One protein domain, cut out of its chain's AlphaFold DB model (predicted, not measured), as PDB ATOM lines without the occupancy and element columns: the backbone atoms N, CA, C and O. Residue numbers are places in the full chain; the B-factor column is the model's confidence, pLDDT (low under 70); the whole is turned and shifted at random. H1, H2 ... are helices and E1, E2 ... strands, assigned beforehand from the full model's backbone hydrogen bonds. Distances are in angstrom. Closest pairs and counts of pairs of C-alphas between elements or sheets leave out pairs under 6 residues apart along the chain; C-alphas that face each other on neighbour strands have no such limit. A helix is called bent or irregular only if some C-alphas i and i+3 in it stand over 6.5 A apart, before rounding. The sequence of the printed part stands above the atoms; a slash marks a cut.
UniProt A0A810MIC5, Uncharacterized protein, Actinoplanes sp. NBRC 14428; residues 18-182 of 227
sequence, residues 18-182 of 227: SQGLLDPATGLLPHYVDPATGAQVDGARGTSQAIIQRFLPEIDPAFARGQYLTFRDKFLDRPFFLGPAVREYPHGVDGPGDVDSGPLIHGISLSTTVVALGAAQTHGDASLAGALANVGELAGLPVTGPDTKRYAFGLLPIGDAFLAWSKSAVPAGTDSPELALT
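What this domain is: This is residues 18 to 182 of the 227 residues of an uncharacterized protein of Actinoplanes sp. NBRC 14428 (UniProt A0A810MIC5). Two helical hairpins, H1 with H2 and H3 with H4, stand side by side through H1 and H3, and H5 packs along H3, which is in the middle; each helix that touches another is at a shallow tilt to it, from 16 degrees for H1 and H2 to 28 degrees for H3 and H4. Long loops lie at both ends of the longest axis: residues 18 to 39 with the short strand E1 beyond H1 and H2 at one end, and residues 140 to 156 beyond H4 and H5 at the other. The printed part has 165 residues with one named strand and five named helices, in the order E1 H1 H2 H3 H4 H5; the class is mostly helix, yet under half of the residues, 70, are in named elements. The whole is compact, with a radius of gyration of the C-alphas of 15.7 A, and the C-alphas span 53 by 37 by 30 A along their main axes.

Where its parts are: The printed part begins with residues 18 to 39, a stretch with no named element. E1, residues 40 to 42, follows, from C-alpha 40 at (-37.415, -0.011, -39.892). H1 is residues 46 to 59, 19.6 A from first to last C-alpha, beginning at C-alpha 46 at (-28.792, -7.978, -28.946). H1 is irregular: C-alphas 54 and 57 are 7.2 A apart, and its line is a rough one. H2, residues 61 to 75, is the longest helix by residues and measures 20.4 A. After residues 76 to 109, H3 takes residues 110 to 122 and measures 19.1 A. H4 is residues 126 to 139, 19.6 A long. H5 is residues 157 to 167, 15.3 A long, and ends at C-alpha 167 at (-13.163, -17.560, -28.148). Residues 168 to 182 have no named element.

How they stand to each other: H3 is the hub and touches three helices, H1, H4 and H5. H1 and H3 run the same way at a shallow tilt of 19 degrees, and their closest C-alphas, those of Arg 54 and Ala 119, are 4.1 A apart. H3 and H5 run the same way at a shallow tilt of 24 degrees, closest at the C-alphas of Gly 118 and Ser 166, 3.8 A apart. H3 and H4 form a helical hairpin, opposite ways at a shallow tilt of 28 degrees, with the C-alphas of Leu 117 and Ala 129 closest at 5.0 A. H1 and H2 form the other helical hairpin, at a shallow tilt of 16 degrees, with the C-alphas of Pro 57 and Ala 64 closest at 5.2 A. H2 and H3 are near each other, with their closest C-alphas 8.1 A apart. H4 and H5 are close but not clearly touching, at 7.8 A between the C-alphas of Ala 133 and Lys 167. E1 is apart from the five helices and pairs with no named strand; residues 32 to 33 pair with it, antiparallel. Every O i to N i+4 pair is within hydrogen-bond range in H4 and H5, against 6 of 10 in H1, 10 of 11 in H2 and 8 of 9 in H3.

The domain as a whole: The two C-alphas farthest apart are those of Thr 37 and Pro 146, at 54.0 A. The printed part has no cut. The links from H2 to H3, 34 residues, and from H4 to H5, 17 residues, are long, while those from E1 to H1, H1 to H2 and H3 to H4 are tight. Short antiparallel pairings join residues 76 to 77 with 85 to 86, and residues 143 to 144 with 149 to 150. The mean pLDDT of the printed part is 94.4, and no printed residue is under 70 in this predicted model.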
ATOM      1  N   SER A  18     -26.565   1.450 -45.340       96.44
ATOM      2  CA  SER A  18     -26.764   0.974 -43.967       96.44
ATOM      3  C   SER A  18     -26.588   2.093 -42.934       96.44
ATOM      4  O   SER A  18     -27.376   2.190 -42.000       96.44
ATOM      5  N   GLN A  19     -25.631   3.003 -43.144       97.25
ATOM      6  CA  GLN A  19     -25.453   4.206 -42.318       97.25
ATOM      7  C   GLN A  19     -26.664   5.154 -42.363       97.25
ATOM      8  O   GLN A  19     -26.914   5.871 -41.399       97.25
ATOM      9  N   GLY A  20     -27.426   5.158 -43.461       96.25
ATOM     10  CA  GLY A  20     -28.666   5.931 -43.590       96.25
ATOM     11  C   GLY A  20     -29.911   5.243 -43.022       96.25
ATOM     12  O   GLY A  20     -30.970   5.861 -42.993       96.25
ATOM     13  N   LEU A  21     -29.801   3.981 -42.594       96.88
ATOM     14  CA  LEU A  21     -30.913   3.145 -42.118       96.88
ATOM     15  C   LEU A  21     -30.727   2.701 -40.661       96.88
ATOM     16  O   LEU A  21     -31.244   1.662 -40.257       96.88
ATOM     17  N   LEU A  22     -29.953   3.455 -39.882       98.25
ATOM     18  CA  LEU A  22     -29.764   3.174 -38.464       98.25
ATOM     19  C   LEU A  22     -31.080   3.333 -37.707       98.25
ATOM     20  O   LEU A  22     -31.881   4.221 -38.003       98.25
ATOM     21  N   ASP A  23     -31.256   2.499 -36.691       97.88
ATOM     22  CA  ASP A  23     -32.369   2.588 -35.766       97.88
ATOM     23  C   ASP A  23     -32.327   3.935 -35.040       97.88
ATOM     24  O   ASP A  23     -31.363   4.203 -34.316       97.88
ATOM     25  N   PRO A  24     -33.341   4.804 -35.200       96.25
ATOM     26  CA  PRO A  24     -33.310   6.149 -34.644       96.25
ATOM     27  C   PRO A  24     -33.313   6.155 -33.112       96.25
ATOM     28  O   PRO A  24     -32.881   7.141 -32.515       96.25
ATOM     29  N   ALA A  25     -33.773   5.081 -32.462       95.69
ATOM     30  CA  ALA A  25     -33.789   4.994 -31.004       95.69
ATOM     31  C   ALA A  25     -32.395   4.724 -30.417       95.69
ATOM     32  O   ALA A  25     -32.078   5.187 -29.320       95.69
ATOM     33  N   THR A  26     -31.557   3.971 -31.133       97.56
ATOM     34  CA  THR A  26     -30.268   3.490 -30.612       97.56
ATOM     35  C   THR A  26     -29.060   4.029 -31.368       97.56
ATOM     36  O   THR A  26     -27.976   4.094 -30.797       97.56
ATOM     37  N   GLY A  27     -29.226   4.426 -32.630       97.81
ATOM     38  CA  GLY A  27     -28.140   4.731 -33.559       97.81
ATOM     39  C   GLY A  27     -27.396   3.489 -34.063       97.81
ATOM     40  O   GLY A  27     -26.287   3.616 -34.581       97.81
ATOM     41  N   LEU A  28     -27.962   2.291 -33.888       98.56
ATOM     42  CA  LEU A  28     -27.371   1.023 -34.320       98.56
ATOM     43  C   LEU A  28     -28.041   0.492 -35.583       98.56
ATOM     44  O   LEU A  28     -29.158   0.876 -35.906       98.56
ATOM     45  N   LEU A  29     -27.390  -0.431 -36.288       98.38
ATOM     46  CA  LEU A  29     -28.064  -1.171 -37.353       98.38
ATOM     47  C   LEU A  29     -29.304  -1.912 -36.797       98.38
ATOM     48  O   LEU A  29     -29.184  -2.629 -35.805       98.38
ATOM     49  N   PRO A  30     -30.495  -1.758 -37.390       97.62
ATOM     50  CA  PRO A  30     -31.700  -2.441 -36.921       97.62
ATOM     51  C   PRO A  30     -31.609  -3.964 -37.111       97.62
ATOM     52  O   PRO A  30     -30.824  -4.458 -37.924       97.62
ATOM     53  N   HIS A  31     -32.434  -4.715 -36.377       96.31
ATOM     54  CA  HIS A  31     -32.599  -6.160 -36.565       96.31
ATOM     55  C   HIS A  31     -33.217  -6.461 -37.931       96.31
ATOM     56  O   HIS A  31     -32.766  -7.370 -38.630       96.31
ATOM     57  N   TYR A  32     -34.221  -5.672 -38.333       95.62
ATOM     58  CA  TYR A  32     -34.916  -5.886 -39.593       95.62
ATOM     59  C   TYR A  32     -35.448  -4.586 -40.209       95.62
ATOM     60  O   TYR A  32     -36.024  -3.728 -39.536       95.62
ATOM     61  N   VAL A  33     -35.288  -4.470 -41.527       96.81
ATOM     62  CA  VAL A  33     -35.838  -3.385 -42.349       96.81
ATOM     63  C   VAL A  33     -36.666  -3.970 -43.478       96.81
ATOM     64  O   VAL A  33     -36.375  -5.059 -43.980       96.81
ATOM     65  N   ASP A  34     -37.664  -3.219 -43.924       96.50
ATOM     66  CA  ASP A  34     -38.423  -3.555 -45.114       96.50
ATOM     67  C   ASP A  34     -37.495  -3.498 -46.345       96.50
ATOM     68  O   ASP A  34     -36.855  -2.470 -46.598       96.50
ATOM     69  N   PRO A  35     -37.388  -4.577 -47.139       92.38
ATOM     70  CA  PRO A  35     -36.410  -4.650 -48.222       92.38
ATOM     71  C   PRO A  35     -36.708  -3.684 -49.378       92.38
ATOM     72  O   PRO A  35     -35.783  -3.293 -50.099       92.38
ATOM     73  N   ALA A  36     -37.973  -3.290 -49.567       94.50
ATOM     74  CA  ALA A  36     -38.391  -2.420 -50.664       94.50
ATOM     75  C   ALA A  36     -38.172  -0.937 -50.334       94.50
ATOM     76  O   ALA A  36     -37.651  -0.183 -51.155       94.50
ATOM     77  N   THR A  37     -38.545  -0.525 -49.126       94.56
ATOM     78  CA  THR A  37     -38.582   0.876 -48.687       94.56
ATOM     79  C   THR A  37     -37.402   1.256 -47.796       94.56
ATOM     80  O   THR A  37     -37.036   2.426 -47.735       94.56
ATOM     81  N   GLY A  38     -36.781   0.284 -47.122       94.12
ATOM     82  CA  GLY A  38     -35.777   0.518 -46.084       94.12
ATOM     83  C   GLY A  38     -36.361   0.984 -44.749       94.12
ATOM     84  O   GLY A  38     -35.594   1.290 -43.845       94.12
ATOM     85  N   ALA A  39     -37.689   1.047 -44.601       95.75
ATOM     86  CA  ALA A  39     -38.307   1.415 -43.333       95.75
ATOM     87  C   ALA A  39     -37.948   0.397 -42.240       95.75
ATOM     88  O   ALA A  39     -37.953  -0.811 -42.486       95.75
ATOM     89  N   GLN A  40     -37.652   0.872 -41.030       96.81
ATOM     90  CA  GLN A  40     -37.415  -0.011 -39.892       96.81
ATOM     91  C   GLN A  40     -38.677  -0.812 -39.572       96.81
ATOM     92  O   GLN A  40     -39.746  -0.238 -39.365       96.81
ATOM     93  N   VAL A  41     -38.525  -2.133 -39.500       96.50
ATOM     94  CA  VAL A  41     -39.582  -3.060 -39.081       96.50
ATOM     95  C   VAL A  41     -39.332  -3.524 -37.651       96.50
ATOM     96  O   VAL A  41     -40.265  -3.563 -36.854       96.50
ATOM     97  N   ASP A  42     -38.074  -3.815 -37.314       94.62
ATOM     98  CA  ASP A  42     -37.648  -4.152 -35.957       94.62
ATOM     99  C   ASP A  42     -36.338  -3.430 -35.625       94.62
ATOM    100  O   ASP A  42     -35.421  -3.368 -36.450       94.62
ATOM    101  N   GLY A  43     -36.277  -2.847 -34.428       96.19
ATOM    102  CA  GLY A  43     -35.161  -2.022 -33.965       96.19
ATOM    103  C   GLY A  43     -33.905  -2.834 -33.671       96.19
ATOM    104  O   GLY A  43     -33.806  -4.016 -33.995       96.19
ATOM    105  N   ALA A  44     -32.897  -2.208 -33.069       97.56
ATOM    106  CA  ALA A  44     -31.681  -2.934 -32.717       97.56
ATOM    107  C   ALA A  44     -31.960  -4.023 -31.662       97.56
ATOM    108  O   ALA A  44     -32.524  -3.752 -30.601       97.56
ATOM    109  N   ARG A  45     -31.496  -5.247 -31.935       97.88
ATOM    110  CA  ARG A  45     -31.579  -6.402 -31.029       97.88
ATOM    111  C   ARG A  45     -30.210  -6.964 -30.698       97.88
ATOM    112  O   ARG A  45     -29.333  -7.002 -31.558       97.88
ATOM    113  N   GLY A  46     -30.042  -7.443 -29.470       97.81
ATOM    114  CA  GLY A  46     -28.792  -7.978 -28.946       97.81
ATOM    115  C   GLY A  46     -28.245  -9.108 -29.813       97.81
ATOM    116  O   GLY A  46     -27.089  -9.039 -30.228       97.81
ATOM    117  N   THR A  47     -29.083 -10.095 -30.143       96.44
ATOM    118  CA  THR A  47     -28.750 -11.216 -31.048       96.44
ATOM    119  C   THR A  47     -28.105 -10.753 -32.354       96.44
ATOM    120  O   THR A  47     -26.989 -11.164 -32.679       96.44
ATOM    121  N   SER A  48     -28.766  -9.848 -33.082       97.38
ATOM    122  CA  SER A  48     -28.225  -9.288 -34.325       97.38
ATOM    123  C   SER A  48     -26.993  -8.445 -34.085       97.38
ATOM    124  O   SER A  48     -26.022  -8.576 -34.824       97.38
ATOM    125  N   GLN A  49     -27.002  -7.596 -33.059       98.56
ATOM    126  CA  GLN A  49     -25.879  -6.718 -32.773       98.56
ATOM    127  C   GLN A  49     -24.605  -7.503 -32.486       98.56
ATOM    128  O   GLN A  49     -23.564  -7.178 -33.049       98.56
ATOM    129  N   ALA A  50     -24.666  -8.569 -31.689       98.06
ATOM    130  CA  ALA A  50     -23.494  -9.383 -31.395       98.06
ATOM    131  C   ALA A  50     -22.873  -9.980 -32.674       98.06
ATOM    132  O   ALA A  50     -21.650  -9.978 -32.822       98.06
ATOM    133  N   ILE A  51     -23.698 -10.425 -33.628       97.56
ATOM    134  CA  ILE A  51     -23.231 -10.926 -34.931       97.56
ATOM    135  C   ILE A  51     -22.695  -9.783 -35.801       97.56
ATOM    136  O   ILE A  51     -21.610  -9.903 -36.367       97.56
ATOM    137  N   ILE A  52     -23.417  -8.666 -35.890       98.19
ATOM    138  CA  ILE A  52     -23.004  -7.486 -36.657       98.19
ATOM    139  C   ILE A  52     -21.630  -7.023 -36.180       98.19
ATOM    140  O   ILE A  52     -20.713  -6.936 -36.988       98.19
ATOM    141  N   GLN A  53     -21.440  -6.816 -34.876       98.25
ATOM    142  CA  GLN A  53     -20.161  -6.365 -34.321       98.25
ATOM    143  C   GLN A  53     -19.043  -7.410 -34.472       98.25
ATOM    144  O   GLN A  53     -17.865  -7.068 -34.477       98.25
ATOM    145  N   ARG A  54     -19.374  -8.694 -34.647       97.25
ATOM    146  CA  ARG A  54     -18.371  -9.726 -34.929       97.25
ATOM    147  C   ARG A  54     -17.770  -9.611 -36.334       97.25
ATOM    148  O   ARG A  54     -16.618 -10.007 -36.505       97.25
ATOM    149  N   PHE A  55     -18.525  -9.091 -37.304       96.75
ATOM    150  CA  PHE A  55     -18.132  -9.026 -38.719       96.75
ATOM    151  C   PHE A  55     -17.885  -7.609 -39.243       96.75
ATOM    152  O   PHE A  55     -17.068  -7.425 -40.140       96.75
ATOM    153  N   LEU A  56     -18.563  -6.596 -38.702       96.75
ATOM    154  CA  LEU A  56     -18.497  -5.221 -39.195       96.75
ATOM    155  C   LEU A  56     -17.065  -4.653 -39.246       96.75
ATOM    156  O   LEU A  56     -16.778  -3.948 -40.214       96.75
ATOM    157  N   PRO A  57     -16.136  -4.989 -38.319       95.88
ATOM    158  CA  PRO A  57     -14.736  -4.576 -38.431       95.88
ATOM    159  C   PRO A  57     -14.032  -5.038 -39.710       95.88
ATOM    160  O   PRO A  57     -13.130  -4.354 -40.178       95.88
ATOM    161  N   GLU A  58     -14.435  -6.170 -40.288       92.62
ATOM    162  CA  GLU A  58     -13.871  -6.689 -41.543       92.62
ATOM    163  C   GLU A  58     -14.467  -5.988 -42.779       92.62
ATOM    164  O   GLU A  58     -13.911  -6.076 -43.872       92.62
ATOM    165  N   ILE A  59     -15.591  -5.280 -42.609       94.12
ATOM    166  CA  ILE A  59     -16.324  -4.587 -43.676       94.12
ATOM    167  C   ILE A  59     -15.961  -3.098 -43.709       94.12
ATOM    168  O   ILE A  59     -15.561  -2.579 -44.749       94.12
ATOM    169  N   ASP A  60     -16.114  -2.411 -42.575       95.00
ATOM    170  CA  ASP A  60     -15.775  -0.998 -42.393       95.00
ATOM    171  C   ASP A  60     -15.327  -0.764 -40.935       95.00
ATOM    172  O   ASP A  60     -16.169  -0.584 -40.048       95.00
ATOM    173  N   PRO A  61     -14.008  -0.766 -40.656       93.75
ATOM    174  CA  PRO A  61     -13.482  -0.625 -39.299       93.75
ATOM    175  C   PRO A  61     -13.903   0.669 -38.589       93.75
ATOM    176  O   PRO A  61     -14.113   0.671 -37.374       93.75
ATOM    177  N   ALA A  62     -14.028   1.775 -39.329       93.50
ATOM    178  CA  ALA A  62     -14.341   3.082 -38.759       93.50
ATOM    179  C   ALA A  62     -15.807   3.145 -38.315       93.50
ATOM    180  O   ALA A  62     -16.105   3.550 -37.188       93.50
ATOM    181  N   PHE A  63     -16.719   2.675 -39.165       96.81
ATOM    182  CA  PHE A  63     -18.131   2.552 -38.827       96.81
ATOM    183  C   PHE A  63     -18.350   1.527 -37.707       96.81
ATOM    184  O   PHE A  63     -19.059   1.816 -36.739       96.81
ATOM    185  N   ALA A  64     -17.673   0.376 -37.781       97.06
ATOM    186  CA  ALA A  64     -17.739  -0.666 -36.761       97.06
ATOM    187  C   ALA A  64     -17.367  -0.138 -35.377       97.06
ATOM    188  O   ALA A  64     -18.012  -0.470 -34.384       97.06
ATOM    189  N   ARG A  65     -16.340   0.712 -35.297       96.06
ATOM    190  CA  ARG A  65     -15.880   1.258 -34.022       96.06
ATOM    191  C   ARG A  65     -16.978   2.030 -33.293       96.06
ATOM    192  O   ARG A  65     -17.172   1.809 -32.098       96.06
ATOM    193  N   GLY A  66     -17.687   2.907 -34.003       96.75
ATOM    194  CA  GLY A  66     -18.802   3.664 -33.434       96.75
ATOM    195  C   GLY A  66     -19.964   2.754 -33.037       96.75
ATOM    196  O   GLY A  66     -20.471   2.854 -31.921       96.75
ATOM    197  N   GLN A  67     -20.332   1.816 -33.912       98.38
ATOM    198  CA  GLN A  67     -21.419   0.869 -33.657       98.38
ATOM    199  C   GLN A  67     -21.151  -0.010 -32.425       98.38
ATOM    200  O   GLN A  67     -22.034  -0.169 -31.588       98.38
ATOM    201  N   TYR A  68     -19.929  -0.514 -32.248       98.50
ATOM    202  CA  TYR A  68     -19.578  -1.343 -31.094       98.50
ATOM    203  C   TYR A  68     -19.655  -0.592 -29.766       98.50
ATOM    204  O   TYR A  68     -20.172  -1.131 -28.787       98.50
ATOM    205  N   LEU A  69     -19.169   0.653 -29.716       98.00
ATOM    206  CA  LEU A  69     -19.243   1.462 -28.496       98.00
ATOM    207  C   LEU A  69     -20.699   1.741 -28.109       98.00
ATOM    208  O   LEU A  69     -21.051   1.587 -26.939       98.00
ATOM    209  N   THR A  70     -21.549   2.054 -29.088       98.50
ATOM    210  CA  THR A  70     -22.989   2.232 -28.872       98.50
ATOM    211  C   THR A  70     -23.667   0.924 -28.457       98.50
ATOM    212  O   THR A  70     -24.441   0.917 -27.507       98.50
ATOM    213  N   PHE A  71     -23.356  -0.207 -29.096       98.69
ATOM    214  CA  PHE A  71     -23.891  -1.518 -28.713       98.69
ATOM    215  C   PHE A  71     -23.542  -1.846 -27.260       98.69
ATOM    216  O   PHE A  71     -24.405  -2.224 -26.469       98.69
ATOM    217  N   ARG A  72     -22.282  -1.635 -26.888       97.56
ATOM    218  CA  ARG A  72     -21.800  -1.852 -25.530       97.56
ATOM    219  C   ARG A  72     -22.521  -0.961 -24.521       97.56
ATOM    220  O   ARG A  72     -22.939  -1.468 -23.490       97.56
ATOM    221  N   ASP A  73     -22.702   0.324 -24.817       97.62
ATOM    222  CA  ASP A  73     -23.459   1.252 -23.961       97.62
ATOM    223  C   ASP A  73     -24.923   0.817 -23.790       97.62
ATOM    224  O   ASP A  73     -25.444   0.785 -22.677       97.62
ATOM    225  N   LYS A  74     -25.580   0.434 -24.888       98.25
ATOM    226  CA  LYS A  74     -27.022   0.160 -24.911       98.25
ATOM    227  C   LYS A  74     -27.411  -1.242 -24.445       98.25
ATOM    228  O   LYS A  74     -28.554  -1.405 -24.034       98.25
ATOM    229  N   PHE A  75     -26.523  -2.235 -24.509       98.50
ATOM    230  CA  PHE A  75     -26.887  -3.642 -24.267       98.50
ATOM    231  C   PHE A  75     -26.056  -4.343 -23.191       98.50
ATOM    232  O   PHE A  75     -26.503  -5.372 -22.675       98.50
ATOM    233  N   LEU A  76     -24.863  -3.843 -22.839       98.00
ATOM    234  CA  LEU A  76     -24.077  -4.452 -21.767       98.00
ATOM    235  C   LEU A  76     -24.759  -4.195 -20.424       98.00
ATOM    236  O   LEU A  76     -25.013  -3.052 -20.043       98.00
ATOM    237  N   ASP A  77     -24.991  -5.263 -19.678       96.88
ATOM    238  CA  ASP A  77     -25.621  -5.222 -18.367       96.88
ATOM    239  C   ASP A  77     -24.834  -6.068 -17.360       96.88
ATOM    240  O   ASP A  77     -23.872  -6.767 -17.698       96.88
ATOM    241  N   ARG A  78     -25.197  -5.954 -16.084       94.75
ATOM    242  CA  ARG A  78     -24.561  -6.636 -14.958       94.75
ATOM    243  C   ARG A  78     -25.643  -7.206 -14.038       94.75
ATOM    244  O   ARG A  78     -25.846  -6.664 -12.947       94.75
ATOM    245  N   PRO A  79     -26.344  -8.283 -14.446       92.75
ATOM    246  CA  PRO A  79     -27.452  -8.838 -13.677       92.75
ATOM    247  C   PRO A  79     -26.995  -9.198 -12.259       92.75
ATOM    248  O   PRO A  79     -26.030  -9.943 -12.065       92.75
ATOM    249  N   PHE A  80     -27.666  -8.616 -11.261       90.69
ATOM    250  CA  PHE A  80     -27.347  -8.769  -9.833       90.69
ATOM    251  C   PHE A  80     -25.887  -8.445  -9.459       90.69
ATOM    252  O   PHE A  80     -25.398  -8.900  -8.426       90.69
ATOM    253  N   PHE A  81     -25.176  -7.674 -10.288       91.81
ATOM    254  CA  PHE A  81     -23.744  -7.383 -10.155       91.81
ATOM    255  C   PHE A  81     -22.830  -8.624 -10.177       91.81
ATOM    256  O   PHE A  81     -21.687  -8.559  -9.725       91.81
ATOM    257  N   LEU A  82     -23.303  -9.756 -10.713       92.94
ATOM    258  CA  LEU A  82     -22.559 -11.024 -10.712       92.94
ATOM    259  C   LEU A  82     -21.624 -11.200 -11.915       92.94
ATOM    260  O   LEU A  82     -20.867 -12.165 -11.974       92.94
ATOM    261  N   GLY A  83     -21.636 -10.261 -12.853       94.69
ATOM    262  CA  GLY A  83     -20.745 -10.250 -14.006       94.69
ATOM    263  C   GLY A  83     -21.394  -9.594 -15.217       94.69
ATOM    264  O   GLY A  83     -22.596  -9.339 -15.184       94.69
ATOM    265  N   PRO A  84     -20.615  -9.276 -16.265       97.12
ATOM    266  CA  PRO A  84     -21.176  -8.782 -17.513       97.12
ATOM    267  C   PRO A  84     -22.056  -9.836 -18.187       97.12
ATOM    268  O   PRO A  84     -21.698 -11.013 -18.246       97.12
ATOM    269  N   ALA A  85     -23.166  -9.381 -18.745       97.12
ATOM    270  CA  ALA A  85     -24.005 -10.131 -19.664       97.12
ATOM    271  C   ALA A  85     -24.639  -9.162 -20.669       97.12
ATOM    272  O   ALA A  85     -24.557  -7.946 -20.492       97.12
ATOM    273  N   VAL A  86     -25.247  -9.677 -21.732       98.12
ATOM    274  CA  VAL A  86     -25.822  -8.835 -22.786       98.12
ATOM    275  C   VAL A  86     -27.334  -9.006 -22.836       98.12
ATOM    276  O   VAL A  86     -27.845 -10.130 -22.854       98.12
ATOM    277  N   ARG A  87     -28.049  -7.877 -22.833       98.25
ATOM    278  CA  ARG A  87     -29.506  -7.842 -22.988       98.25
ATOM    279  C   ARG A  87     -29.916  -8.186 -24.415       98.25
ATOM    280  O   ARG A  87     -29.151  -7.981 -25.354       98.25
ATOM    281  N   GLU A  88     -31.139  -8.671 -24.580       98.06
ATOM    282  CA  GLU A  88     -31.719  -8.840 -25.912       98.06
ATOM    283  C   GLU A  88     -32.272  -7.541 -26.490       98.06
ATOM    284  O   GLU A  88     -32.142  -7.285 -27.684       98.06
ATOM    285  N   TYR A  89     -32.834  -6.699 -25.634       98.00
ATOM    286  CA  TYR A  89     -33.346  -5.384 -25.992       98.00
ATOM    287  C   TYR A  89     -32.469  -4.304 -25.356       98.00
ATOM    288  O   TYR A  89     -31.890  -4.543 -24.287       98.00
ATOM    289  N   PRO A  90     -32.332  -3.130 -25.997       97.88
ATOM    290  CA  PRO A  90     -31.530  -2.050 -25.445       97.88
ATOM    291  C   PRO A  90     -32.095  -1.595 -24.094       97.88
ATOM    292  O   PRO A  90     -33.291  -1.716 -23.827       97.88
ATOM    293  N   HIS A  91     -31.239  -1.030 -23.244       97.38
ATOM    294  CA  HIS A  91     -31.641  -0.460 -21.957       97.38
ATOM    295  C   HIS A  91     -32.854   0.469 -22.099       97.38
ATOM    296  O   HIS A  91     -32.873   1.360 -22.947       97.38
ATOM    297  N   GLY A  92     -33.852   0.270 -21.235       94.88
ATOM    298  CA  GLY A  92     -35.119   1.009 -21.260       94.88
ATOM    299  C   GLY A  92     -36.214   0.372 -22.120       94.88
ATOM    300  O   GLY A  92     -37.345   0.852 -22.089       94.88
ATOM    301  N   VAL A  93     -35.910  -0.709 -22.842       94.94
ATOM    302  CA  VAL A  93     -36.877  -1.497 -23.612       94.94
ATOM    303  C   VAL A  93     -36.820  -2.948 -23.148       94.94
ATOM    304  O   VAL A  93     -35.743  -3.522 -23.003       94.94
ATOM    305  N   ASP A  94     -37.990  -3.545 -22.942       93.19
ATOM    306  CA  ASP A  94     -38.134  -4.967 -22.644       93.19
ATOM    307  C   ASP A  94     -39.011  -5.634 -23.706       93.19
ATOM    308  O   ASP A  94     -39.914  -5.020 -24.277       93.19
ATOM    309  N   GLY A  95     -38.757  -6.917 -23.941       92.94
ATOM    310  CA  GLY A  95     -39.510  -7.740 -24.875       92.94
ATOM    311  C   GLY A  95     -39.301  -9.230 -24.601       92.94
ATOM    312  O   GLY A  95     -38.479  -9.596 -23.752       92.94
ATOM    313  N   PRO A  96     -40.081 -10.100 -25.258       94.19
ATOM    314  CA  PRO A  96     -39.969 -11.541 -25.085       94.19
ATOM    315  C   PRO A  96     -38.717 -12.100 -25.770       94.19
ATOM    316  O   PRO A  96     -38.207 -11.531 -26.728       94.19
ATOM    317  N   GLY A  97     -38.254 -13.254 -25.293       92.50
ATOM    318  CA  GLY A  97     -37.288 -14.060 -26.035       92.50
ATOM    319  C   GLY A  97     -37.939 -14.800 -27.200       92.50
ATOM    320  O   GLY A  97     -39.155 -14.995 -27.237       92.50
ATOM    321  N   ASP A  98     -37.107 -15.265 -28.117       91.50
ATOM    322  CA  ASP A  98     -37.483 -16.022 -29.307       91.50
ATOM    323  C   ASP A  98     -36.439 -17.103 -29.624       91.50
ATOM    324  O   ASP A  98     -35.629 -17.473 -28.774       91.50
ATOM    325  N   VAL A  99     -36.480 -17.658 -30.836       86.25
ATOM    326  CA  VAL A  99     -35.574 -18.738 -31.248       86.25
ATOM    327  C   VAL A  99     -34.100 -18.313 -31.253       86.25
ATOM    328  O   VAL A  99     -33.240 -19.134 -30.935       86.25
ATOM    329  N   ASP A 100     -33.810 -17.045 -31.547       84.25
ATOM    330  CA  ASP A 100     -32.439 -16.544 -31.687       84.25
ATOM    331  C   ASP A 100     -31.839 -16.179 -30.324       84.25
ATOM    332  O   ASP A 100     -30.681 -16.483 -30.007       84.25
ATOM    333  N   SER A 101     -32.648 -15.540 -29.484       87.31
ATOM    334  CA  SER A 101     -32.245 -15.081 -28.153       87.31
ATOM    335  C   SER A 101     -32.369 -16.164 -27.079       87.31
ATOM    336  O   SER A 101     -31.697 -16.117 -26.044       87.31
ATOM    337  N   GLY A 102     -33.202 -17.173 -27.335       88.69
ATOM    338  CA  GLY A 102     -33.574 -18.171 -26.349       88.69
ATOM    339  C   GLY A 102     -34.368 -17.564 -25.184       88.69
ATOM    340  O   GLY A 102     -34.880 -16.444 -25.259       88.69
ATOM    341  N   PRO A 103     -34.509 -18.302 -24.072       90.50
ATOM    342  CA  PRO A 103     -35.187 -17.782 -22.895       90.50
ATOM    343  C   PRO A 103     -34.397 -16.621 -22.277       90.50
ATOM    344  O   PRO A 103     -33.215 -16.760 -21.958       90.50
ATOM    345  N   LEU A 104     -35.081 -15.499 -22.050       95.06
ATOM    346  CA  LEU A 104     -34.489 -14.325 -21.414       95.06
ATOM    347  C   LEU A 104     -34.608 -14.405 -19.894       95.06
ATOM    348  O   LEU A 104     -35.700 -14.576 -19.349       95.06
ATOM    349  N   ILE A 105     -33.494 -14.202 -19.195       91.19
ATOM    350  CA  ILE A 105     -33.473 -14.083 -17.733       91.19
ATOM    351  C   ILE A 105     -33.203 -12.622 -17.401       91.19
ATOM    352  O   ILE A 105     -32.093 -12.141 -17.595       91.19
ATOM    353  N   HIS A 106     -34.215 -11.902 -16.909       91.44
ATOM    354  CA  HIS A 106     -34.101 -10.463 -16.625       91.44
ATOM    355  C   HIS A 106     -33.644  -9.643 -17.855       91.44
ATOM    356  O   HIS A 106     -32.796  -8.763 -17.757       91.44
ATOM    357  N   GLY A 107     -34.166  -9.995 -19.036       95.56
ATOM    358  CA  GLY A 107     -33.805  -9.371 -20.314       95.56
ATOM    359  C   GLY A 107     -32.467  -9.834 -20.902       95.56
ATOM    360  O   GLY A 107     -32.160  -9.471 -22.034       95.56
ATOM    361  N   ILE A 108     -31.684 -10.645 -20.182       96.94
ATOM    362  CA  ILE A 108     -30.401 -11.183 -20.648       96.94
ATOM    363  C   ILE A 108     -30.614 -12.344 -21.613       96.94
ATOM    364  O   ILE A 108     -31.295 -13.312 -21.271       96.94
ATOM    365  N   SER A 109     -29.944 -12.274 -22.763       95.81
ATOM    366  CA  SER A 109     -29.825 -13.377 -23.715       95.81
ATOM    367  C   SER A 109     -28.471 -14.069 -23.542       95.81
ATOM    368  O   SER A 109     -27.403 -13.461 -23.695       95.81
ATOM    369  N   LEU A 110     -28.496 -15.361 -23.207       91.81
ATOM    370  CA  LEU A 110     -27.272 -16.146 -23.027       91.81
ATOM    371  C   LEU A 110     -26.557 -16.397 -24.361       91.81
ATOM    372  O   LEU A 110     -25.328 -16.324 -24.401       91.81
ATOM    373  N   SER A 111     -27.301 -16.636 -25.448       91.69
ATOM    374  CA  SER A 111     -26.725 -16.799 -26.790       91.69
ATOM    375  C   SER A 111     -26.031 -15.511 -27.231       91.69
ATOM    376  O   SER A 111     -24.855 -15.539 -27.602       91.69
ATOM    377  N   THR A 112     -26.701 -14.367 -27.066       96.00
ATOM    378  CA  THR A 112     -26.134 -13.042 -27.339       96.00
ATOM    379  C   THR A 112     -24.881 -12.795 -26.505       96.00
ATOM    380  O   THR A 112     -23.873 -12.335 -27.032       96.00
ATOM    381  N   THR A 113     -24.903 -13.143 -25.215       96.69
ATOM    382  CA  THR A 113     -23.750 -12.976 -24.316       96.69
ATOM    383  C   THR A 113     -22.533 -13.780 -24.786       96.69
ATOM    384  O   THR A 113     -21.409 -13.275 -24.745       96.69
ATOM    385  N   VAL A 114     -22.739 -15.010 -25.271       95.06
ATOM    386  CA  VAL A 114     -21.668 -15.842 -25.841       95.06
ATOM    387  C   VAL A 114     -21.120 -15.231 -27.125       95.06
ATOM    388  O   VAL A 114     -19.907 -15.120 -27.257       95.06
ATOM    389  N   VAL A 115     -21.970 -14.796 -28.055       97.12
ATOM    390  CA  VAL A 115     -21.503 -14.216 -29.328       97.12
ATOM    391  C   VAL A 115     -20.823 -12.859 -29.112       97.12
ATOM    392  O   VAL A 115     -19.825 -12.543 -29.765       97.12
ATOM    393  N   ALA A 116     -21.288 -12.078 -28.136       98.12
ATOM    394  CA  ALA A 116     -20.695 -10.796 -27.774       98.12
ATOM    395  C   ALA A 116     -19.259 -10.920 -27.238       98.12
ATOM    396  O   ALA A 116     -18.491  -9.969 -27.360       98.12
ATOM    397  N   LEU A 117     -18.857 -12.087 -26.712       98.25
ATOM    398  CA  LEU A 117     -17.446 -12.381 -26.430       98.25
ATOM    399  C   LEU A 117     -16.600 -12.259 -27.702       98.25
ATOM    400  O   LEU A 117     -15.552 -11.618 -27.682       98.25
ATOM    401  N   GLY A 118     -17.070 -12.847 -28.804       97.88
ATOM    402  CA  GLY A 118     -16.391 -12.783 -30.094       97.88
ATOM    403  C   GLY A 118     -16.356 -11.361 -30.639       97.88
ATOM    404  O   GLY A 118     -15.303 -10.911 -31.080       97.88
ATOM    405  N   ALA A 119     -17.469 -10.629 -30.548       98.12
ATOM    406  CA  ALA A 119     -17.503  -9.214 -30.916       98.12
ATOM    407  C   ALA A 119     -16.474  -8.394 -30.117       98.12
ATOM    408  O   ALA A 119     -15.671  -7.668 -30.699       98.12
ATOM    409  N   ALA A 120     -16.431  -8.564 -28.792       98.12
ATOM    410  CA  ALA A 120     -15.451  -7.895 -27.940       98.12
ATOM    411  C   ALA A 120     -14.007  -8.243 -28.339       98.12
ATOM    412  O   ALA A 120     -13.168  -7.346 -28.422       98.12
ATOM    413  N   GLN A 121     -13.716  -9.512 -28.652       97.31
ATOM    414  CA  GLN A 121     -12.399  -9.924 -29.149       97.31
ATOM    415  C   GLN A 121     -12.039  -9.237 -30.473       97.31
ATOM    416  O   GLN A 121     -10.955  -8.664 -30.576       97.31
ATOM    417  N   THR A 122     -12.937  -9.228 -31.463       97.00
ATOM    418  CA  THR A 122     -12.689  -8.597 -32.774       97.00
ATOM    419  C   THR A 122     -12.460  -7.093 -32.663       97.00
ATOM    420  O   THR A 122     -11.631  -6.541 -33.384       97.00
ATOM    421  N   HIS A 123     -13.123  -6.436 -31.714       97.56
ATOM    422  CA  HIS A 123     -12.938  -5.015 -31.419       97.56
ATOM    423  C   HIS A 123     -11.756  -4.702 -30.485       97.56
ATOM    424  O   HIS A 123     -11.604  -3.548 -30.076       97.56
ATOM    425  N   GLY A 124     -10.940  -5.697 -30.117       96.44
ATOM    426  CA  GLY A 124      -9.791  -5.505 -29.228       96.44
ATOM    427  C   GLY A 124     -10.163  -5.194 -27.771       96.44
ATOM    428  O   GLY A 124      -9.306  -4.785 -26.990       96.44
ATOM    429  N   ASP A 125     -11.419  -5.387 -27.360       97.00
ATOM    430  CA  ASP A 125     -11.898  -5.164 -25.989       97.00
ATOM    431  C   ASP A 125     -11.552  -6.357 -25.086       97.00
ATOM    432  O   ASP A 125     -12.408  -7.110 -24.615       97.00
ATOM    433  N   ALA A 126     -10.252  -6.554 -24.859       94.38
ATOM    434  CA  ALA A 126      -9.726  -7.691 -24.108       94.38
ATOM    435  C   ALA A 126     -10.273  -7.767 -22.670       94.38
ATOM    436  O   ALA A 126     -10.430  -8.861 -22.124       94.38
ATOM    437  N   SER A 127     -10.592  -6.619 -22.061       94.12
ATOM    438  CA  SER A 127     -11.183  -6.559 -20.720       94.12
ATOM    439  C   SER A 127     -12.591  -7.149 -20.705       94.12
ATOM    440  O   SER A 127     -12.864  -8.063 -19.918       94.12
ATOM    441  N   LEU A 128     -13.475  -6.673 -21.592       97.19
ATOM    442  CA  LEU A 128     -14.834  -7.198 -21.677       97.19
ATOM    443  C   LEU A 128     -14.837  -8.652 -22.155       97.19
ATOM    444  O   LEU A 128     -15.522  -9.477 -21.554       97.19
ATOM    445  N   ALA A 129     -14.023  -8.992 -23.157       97.12
ATOM    446  CA  ALA A 129     -13.883 -10.361 -23.642       97.12
ATOM    447  C   ALA A 129     -13.432 -11.313 -22.520       97.12
ATOM    448  O   ALA A 129     -14.078 -12.323 -22.250       97.12
ATOM    449  N   GLY A 130     -12.371 -10.974 -21.786       95.69
ATOM    450  CA  GLY A 130     -11.916 -11.787 -20.657       95.69
ATOM    451  C   GLY A 130     -12.971 -11.911 -19.553       95.69
ATOM    452  O   GLY A 130     -13.091 -12.954 -18.909       95.69
ATOM    453  N   ALA A 131     -13.768 -10.867 -19.331       96.38
ATOM    454  CA  ALA A 131     -14.831 -10.898 -18.340       96.38
ATOM    455  C   ALA A 131     -16.015 -11.781 -18.753       96.38
ATOM    456  O   ALA A 131     -16.426 -12.630 -17.959       96.38
ATOM    457  N   LEU A 132     -16.505 -11.643 -19.987       97.31
ATOM    458  CA  LEU A 132     -17.550 -12.498 -20.558       97.31
ATOM    459  C   LEU A 132     -17.107 -13.964 -20.595       97.31
ATOM    460  O   LEU A 132     -17.868 -14.842 -20.195       97.31
ATOM    461  N   ALA A 133     -15.856 -14.231 -20.984       95.94
ATOM    462  CA  ALA A 133     -15.291 -15.576 -20.956       95.94
ATOM    463  C   ALA A 133     -15.292 -16.158 -19.534       95.94
ATOM    464  O   ALA A 133     -15.760 -17.274 -19.343       95.94
ATOM    465  N   ASN A 134     -14.840 -15.403 -18.528       93.81
ATOM    466  CA  ASN A 134     -14.808 -15.880 -17.142       93.81
ATOM    467  C   ASN A 134     -16.206 -16.159 -16.573       93.81
ATOM    468  O   ASN A 134     -16.387 -17.144 -15.861       93.81
ATOM    469  N   VAL A 135     -17.188 -15.302 -16.869       93.06
ATOM    470  CA  VAL A 135     -18.580 -15.541 -16.457       93.06
ATOM    471  C   VAL A 135     -19.140 -16.765 -17.174       93.06
ATOM    472  O   VAL A 135     -19.728 -17.623 -16.521       93.06
ATOM    473  N   GLY A 136     -18.910 -16.892 -18.483       91.12
ATOM    474  CA  GLY A 136     -19.347 -18.043 -19.274       91.12
ATOM    475  C   GLY A 136     -18.731 -19.365 -18.809       91.12
ATOM    476  O   GLY A 136     -19.412 -20.385 -18.795       91.12
ATOM    477  N   GLU A 137     -17.476 -19.352 -18.358       91.81
ATOM    478  CA  GLU A 137     -16.811 -20.514 -17.753       91.81
ATOM    479  C   GLU A 137     -17.479 -20.971 -16.452       91.81
ATOM    480  O   GLU A 137     -17.548 -22.168 -16.189       91.81
ATOM    481  N   LEU A 138     -17.998 -20.049 -15.642       90.00
ATOM    482  CA  LEU A 138     -18.719 -20.403 -14.422       90.00
ATOM    483  C   LEU A 138     -20.167 -20.817 -14.721       90.00
ATOM    484  O   LEU A 138     -20.622 -21.867 -14.276       90.00
ATOM    485  N   ALA A 139     -20.890 -19.988 -15.476       88.56
ATOM    486  CA  ALA A 139     -22.313 -20.168 -15.755       88.56
ATOM    487  C   ALA A 139     -22.587 -21.355 -16.686       88.56
ATOM    488  O   ALA A 139     -23.617 -22.015 -16.566       88.56
ATOM    489  N   GLY A 140     -21.662 -21.644 -17.599       87.44
ATOM    490  CA  GLY A 140     -21.792 -22.729 -18.560       87.44
ATOM    491  C   GLY A 140     -21.468 -24.112 -17.996       87.44
ATOM    492  O   GLY A 140     -21.538 -25.068 -18.757       87.44
ATOM    493  N   LEU A 141     -21.120 -24.247 -16.708       90.69
ATOM    494  CA  LEU A 141     -20.893 -25.533 -16.022       90.69
ATOM    495  C   LEU A 141     -20.068 -26.534 -16.865       90.69
ATOM    496  O   LEU A 141     -20.573 -27.596 -17.248       90.69
ATOM    497  N   PRO A 142     -18.821 -26.183 -17.221       91.44
ATOM    498  CA  PRO A 142     -18.032 -26.972 -18.146       91.44
ATOM    499  C   PRO A 142     -17.617 -28.309 -17.536       91.44
ATOM    500  O   PRO A 142     -17.170 -28.388 -16.392       91.44
ATOM    501  N   VAL A 143     -17.665 -29.349 -18.361       90.81
ATOM    502  CA  VAL A 143     -17.024 -30.638 -18.107       90.81
ATOM    503  C   VAL A 143     -15.856 -30.778 -19.071       90.81
ATOM    504  O   VAL A 143     -16.038 -30.785 -20.290       90.81
ATOM    505  N   THR A 144     -14.651 -30.886 -18.517       92.50
ATOM    506  CA  THR A 144     -13.414 -31.055 -19.285       92.50
ATOM    507  C   THR A 144     -12.962 -32.508 -19.194       92.50
ATOM    508  O   THR A 144     -12.684 -33.007 -18.104       92.50
ATOM    509  N   GLY A 145     -12.911 -33.188 -20.337       90.12
ATOM    510  CA  GLY A 145     -12.224 -34.467 -20.511       90.12
ATOM    511  C   GLY A 145     -10.813 -34.272 -21.084       90.12
ATOM    512  O   GLY A 145     -10.380 -33.133 -21.248       90.12
ATOM    513  N   PRO A 146     -10.102 -35.360 -21.429       92.31
ATOM    514  CA  PRO A 146      -8.739 -35.284 -21.966       92.31
ATOM    515  C   PRO A 146      -8.623 -34.440 -23.246       92.31
ATOM    516  O   PRO A 146      -7.760 -33.574 -23.324       92.31
ATOM    517  N   ASP A 147      -9.548 -34.639 -24.194       91.94
ATOM    518  CA  ASP A 147      -9.498 -34.003 -25.524       91.94
ATOM    519  C   ASP A 147     -10.702 -33.098 -25.817       91.94
ATOM    520  O   ASP A 147     -10.817 -32.521 -26.897       91.94
ATOM    521  N   THR A 148     -11.658 -33.003 -24.888       89.88
ATOM    522  CA  THR A 148     -12.912 -32.275 -25.126       89.88
ATOM    523  C   THR A 148     -13.312 -31.437 -23.928       89.88
ATOM    524  O   THR A 148     -13.074 -31.803 -22.777       89.88
ATOM    525  N   LYS A 149     -13.979 -30.321 -24.207       92.38
ATOM    526  CA  LYS A 149     -14.646 -29.493 -23.209       92.38
ATOM    527  C   LYS A 149     -16.082 -29.276 -23.654       92.38
ATOM    528  O   LYS A 149     -16.298 -28.900 -24.802       92.38
ATOM    529  N   ARG A 150     -17.032 -29.541 -22.761       92.19
ATOM    530  CA  ARG A 150     -18.472 -29.463 -23.038       92.19
ATOM    531  C   ARG A 150     -19.147 -28.569 -22.016       92.19
ATOM    532  O   ARG A 150     -18.925 -28.775 -20.822       92.19
ATOM    533  N   TYR A 151     -19.966 -27.619 -22.447       91.31
ATOM    534  CA  TYR A 151     -20.741 -26.766 -21.542       91.31
ATOM    535  C   TYR A 151     -22.157 -27.313 -21.392       91.31
ATOM    536  O   TYR A 151     -22.644 -28.074 -22.229       91.31
ATOM    537  N   ALA A 152     -22.797 -27.000 -20.265       90.81
ATOM    538  CA  ALA A 152     -24.080 -27.561 -19.855       90.81
ATOM    539  C   ALA A 152     -24.098 -29.097 -19.996       90.81
ATOM    540  O   ALA A 152     -25.053 -29.678 -20.509       90.81
ATOM    541  N   PHE A 153     -22.997 -29.752 -19.604       87.94
ATOM    542  CA  PHE A 153     -22.802 -31.204 -19.719       87.94
ATOM    543  C   PHE A 153     -22.900 -31.767 -21.157       87.94
ATOM    544  O   PHE A 153     -23.036 -32.976 -21.336       87.94
ATOM    545  N   GLY A 154     -22.794 -30.919 -22.186       86.06
ATOM    546  CA  GLY A 154     -22.912 -31.293 -23.599       86.06
ATOM    547  C   GLY A 154     -24.343 -31.309 -24.139       86.06
ATOM    548  O   GLY A 154     -24.564 -31.791 -25.246       86.06
ATOM    549  N   LEU A 155     -25.318 -30.789 -23.384       87.62
ATOM    550  CA  LEU A 155     -26.727 -30.744 -23.798       87.62
ATOM    551  C   LEU A 155     -27.004 -29.719 -24.910       87.62
ATOM    552  O   LEU A 155     -28.022 -29.816 -25.589       87.62
ATOM    553  N   LEU A 156     -26.112 -28.741 -25.098       85.81
ATOM    554  CA  LEU A 156     -26.277 -27.628 -26.035       85.81
ATOM    555  C   LEU A 156     -25.081 -27.541 -27.004       85.81
ATOM    556  O   LEU A 156     -24.276 -26.616 -26.901       85.81
ATOM    557  N   PRO A 157     -24.948 -28.466 -27.975       87.00
ATOM    558  CA  PRO A 157     -23.780 -28.527 -28.864       87.00
ATOM    559  C   PRO A 157     -23.600 -27.268 -29.726       87.00
ATOM    560  O   PRO A 157     -22.477 -26.870 -30.023       87.00
ATOM    561  N   ILE A 158     -24.698 -26.601 -30.093       89.31
ATOM    562  CA  ILE A 158     -24.653 -25.317 -30.807       89.31
ATOM    563  C   ILE A 158     -24.049 -24.218 -29.916       89.31
ATOM    564  O   ILE A 158     -23.287 -23.385 -30.401       89.31
ATOM    565  N   GLY A 159     -24.329 -24.239 -28.608       89.50
ATOM    566  CA  GLY A 159     -23.732 -23.312 -27.646       89.50
ATOM    567  C   GLY A 159     -22.214 -23.480 -27.554       89.50
ATOM    568  O   GLY A 159     -21.487 -22.488 -27.597       89.50
ATOM    569  N   ASP A 160     -21.734 -24.725 -27.523       92.00
ATOM    570  CA  ASP A 160     -20.298 -25.034 -27.554       92.00
ATOM    571  C   ASP A 160     -19.640 -24.527 -28.847       92.00
ATOM    572  O   ASP A 160     -18.556 -23.943 -28.795       92.00
ATOM    573  N   ALA A 161     -20.304 -24.684 -29.998       93.56
ATOM    574  CA  ALA A 161     -19.812 -24.186 -31.281       93.56
ATOM    575  C   ALA A 161     -19.712 -22.651 -31.309       93.56
ATOM    576  O   ALA A 161     -18.667 -22.114 -31.686       93.56
ATOM    577  N   PHE A 162     -20.747 -21.938 -30.852       93.75
ATOM    578  CA  PHE A 162     -20.704 -20.476 -30.741       93.75
ATOM    579  C   PHE A 162     -19.631 -20.007 -29.766       93.75
ATOM    580  O   PHE A 162     -18.938 -19.029 -30.050       93.75
ATOM    581  N   LEU A 163     -19.456 -20.695 -28.639       93.94
ATOM    582  CA  LEU A 163     -18.442 -20.334 -27.658       93.94
ATOM    583  C   LEU A 163     -17.028 -20.587 -28.186       93.94
ATOM    584  O   LEU A 163     -16.153 -19.748 -27.979       93.94
ATOM    585  N   ALA A 164     -16.804 -21.699 -28.887       95.00
ATOM    586  CA  ALA A 164     -15.538 -21.980 -29.553       95.00
ATOM    587  C   ALA A 164     -15.228 -20.912 -30.612       95.00
ATOM    588  O   ALA A 164     -14.166 -20.294 -30.545       95.00
ATOM    589  N   TRP A 165     -16.180 -20.625 -31.506       96.25
ATOM    590  CA  TRP A 165     -16.054 -19.588 -32.535       96.25
ATOM    591  C   TRP A 165     -15.794 -18.194 -31.948       96.25
ATOM    592  O   TRP A 165     -14.965 -17.439 -32.462       96.25
ATOM    593  N   SER A 166     -16.464 -17.870 -30.842       96.88
ATOM    594  CA  SER A 166     -16.320 -16.585 -30.153       96.88
ATOM    595  C   SER A 166     -14.990 -16.463 -29.420       96.88
ATOM    596  O   SER A 166     -14.425 -15.380 -29.401       96.88
ATOM    597  N   LYS A 167     -14.468 -17.548 -28.833       95.06
ATOM    598  CA  LYS A 167     -13.163 -17.560 -28.148       95.06
ATOM    599  C   LYS A 167     -11.975 -17.550 -29.101       95.06
ATOM    600  O   LYS A 167     -10.895 -17.131 -28.690       95.06
ATOM    601  N   SER A 168     -12.160 -18.058 -30.318       95.69
ATOM    602  CA  SER A 168     -11.139 -18.074 -31.368       95.69
ATOM    603  C   SER A 168     -11.122 -16.801 -32.213       95.69
ATOM    604  O   SER A 168     -10.413 -16.752 -33.217       95.69
ATOM    605  N   ALA A 169     -11.939 -15.800 -31.881       96.12
ATOM    606  CA  ALA A 169     -11.940 -14.546 -32.606       96.12
ATOM    607  C   ALA A 169     -10.617 -13.801 -32.377       96.12
ATOM    608  O   ALA A 169     -10.000 -13.858 -31.314       96.12
ATOM    609  N   VAL A 170     -10.156 -13.105 -33.410       93.31
ATOM    610  CA  VAL A 170      -8.925 -12.317 -33.350       93.31
ATOM    611  C   VAL A 170      -9.268 -10.840 -33.511       93.31
ATOM    612  O   VAL A 170     -10.194 -10.524 -34.267       93.31
ATOM    613  N   PRO A 171      -8.561  -9.932 -32.815       92.75
ATOM    614  CA  PRO A 171      -8.735  -8.501 -33.014       92.75
ATOM    615  C   PRO A 171      -8.500  -8.113 -34.475       92.75
ATOM    616  O   PRO A 171      -7.497  -8.508 -35.070       92.75
ATOM    617  N   ALA A 172      -9.403  -7.315 -35.041       87.88
ATOM    618  CA  ALA A 172      -9.257  -6.772 -36.392       87.88
ATOM    619  C   ALA A 172      -8.207  -5.644 -36.463       87.88
ATOM    620  O   ALA A 172      -7.723  -5.308 -37.540       87.88
ATOM    621  N   GLY A 173      -7.839  -5.065 -35.316       84.44
ATOM    622  CA  GLY A 173      -6.836  -4.010 -35.193       84.44
ATOM    623  C   GLY A 173      -6.213  -3.973 -33.798       84.44
ATOM    624  O   GLY A 173      -6.489  -4.825 -32.954       84.44
ATOM    625  N   THR A 174      -5.357  -2.981 -33.552       81.06
ATOM    626  CA  THR A 174      -4.622  -2.822 -32.282       81.06
ATOM    627  C   THR A 174      -5.314  -1.905 -31.277       81.06
ATOM    628  O   THR A 174      -4.934  -1.873 -30.107       81.06
ATOM    629  N   ASP A 175      -6.319  -1.149 -31.718       85.62
ATOM    630  CA  ASP A 175      -6.973  -0.144 -30.889       85.62
ATOM    631  C   ASP A 175      -7.908  -0.791 -29.871       85.62
ATOM    632  O   ASP A 175      -8.854  -1.498 -30.215       85.62
ATOM    633  N   SER A 176      -7.674  -0.499 -28.595       88.75
ATOM    634  CA  SER A 176      -8.529  -0.957 -27.501       88.75
ATOM    635  C   SER A 176      -9.516   0.143 -27.101       88.75
ATOM    636  O   SER A 176      -9.151   1.319 -27.047       88.75
ATOM    637  N   PRO A 177     -10.797  -0.170 -26.846       93.19
ATOM    638  CA  PRO A 177     -11.720   0.782 -26.233       93.19
ATOM    639  C   PRO A 177     -11.381   1.074 -24.782       93.19
ATOM    640  O   PRO A 177     -10.678   0.322 -24.110       93.19
ATOM    641  N   GLU A 178     -11.959   2.170 -24.292       93.00
ATOM    642  CA  GLU A 178     -12.041   2.429 -22.861       93.00
ATOM    643  C   GLU A 178     -12.679   1.239 -22.131       93.00
ATOM    644  O   GLU A 178     -13.508   0.508 -22.689       93.00
ATOM    645  N   LEU A 179     -12.294   1.054 -20.871       91.56
ATOM    646  CA  LEU A 179     -12.738  -0.078 -20.071       91.56
ATOM    647  C   LEU A 179     -14.253  -0.037 -19.851       91.56
ATOM    648  O   LEU A 179     -14.776   0.853 -19.190       91.56
ATOM    649  N   ALA A 180     -14.942  -1.074 -20.325       89.38
ATOM    650  CA  ALA A 180     -16.374  -1.259 -20.084       89.38
ATOM    651  C   ALA A 180     -16.699  -1.641 -18.627       89.38
ATOM    652  O   ALA A 180     -17.837  -1.536 -18.168       89.38
ATOM    653  N   LEU A 181     -15.706  -2.166 -17.905       91.38
ATOM    654  CA  LEU A 181     -15.843  -2.734 -16.568       91.38
ATOM    655  C   LEU A 181     -14.747  -2.187 -15.659       91.38
ATOM    656  O   LEU A 181     -13.589  -2.071 -16.059       91.38
ATOM    657  N   THR A 182     -15.100  -1.914 -14.407       90.81
ATOM    658  CA  THR A 182     -14.123  -1.574 -13.369       90.81
ATOM    659  C   THR A 182     -13.339  -2.822 -12.952       90.81
ATOM    660  O   THR A 182     -13.851  -3.936 -13.035       90.81
TER     661      THR A 182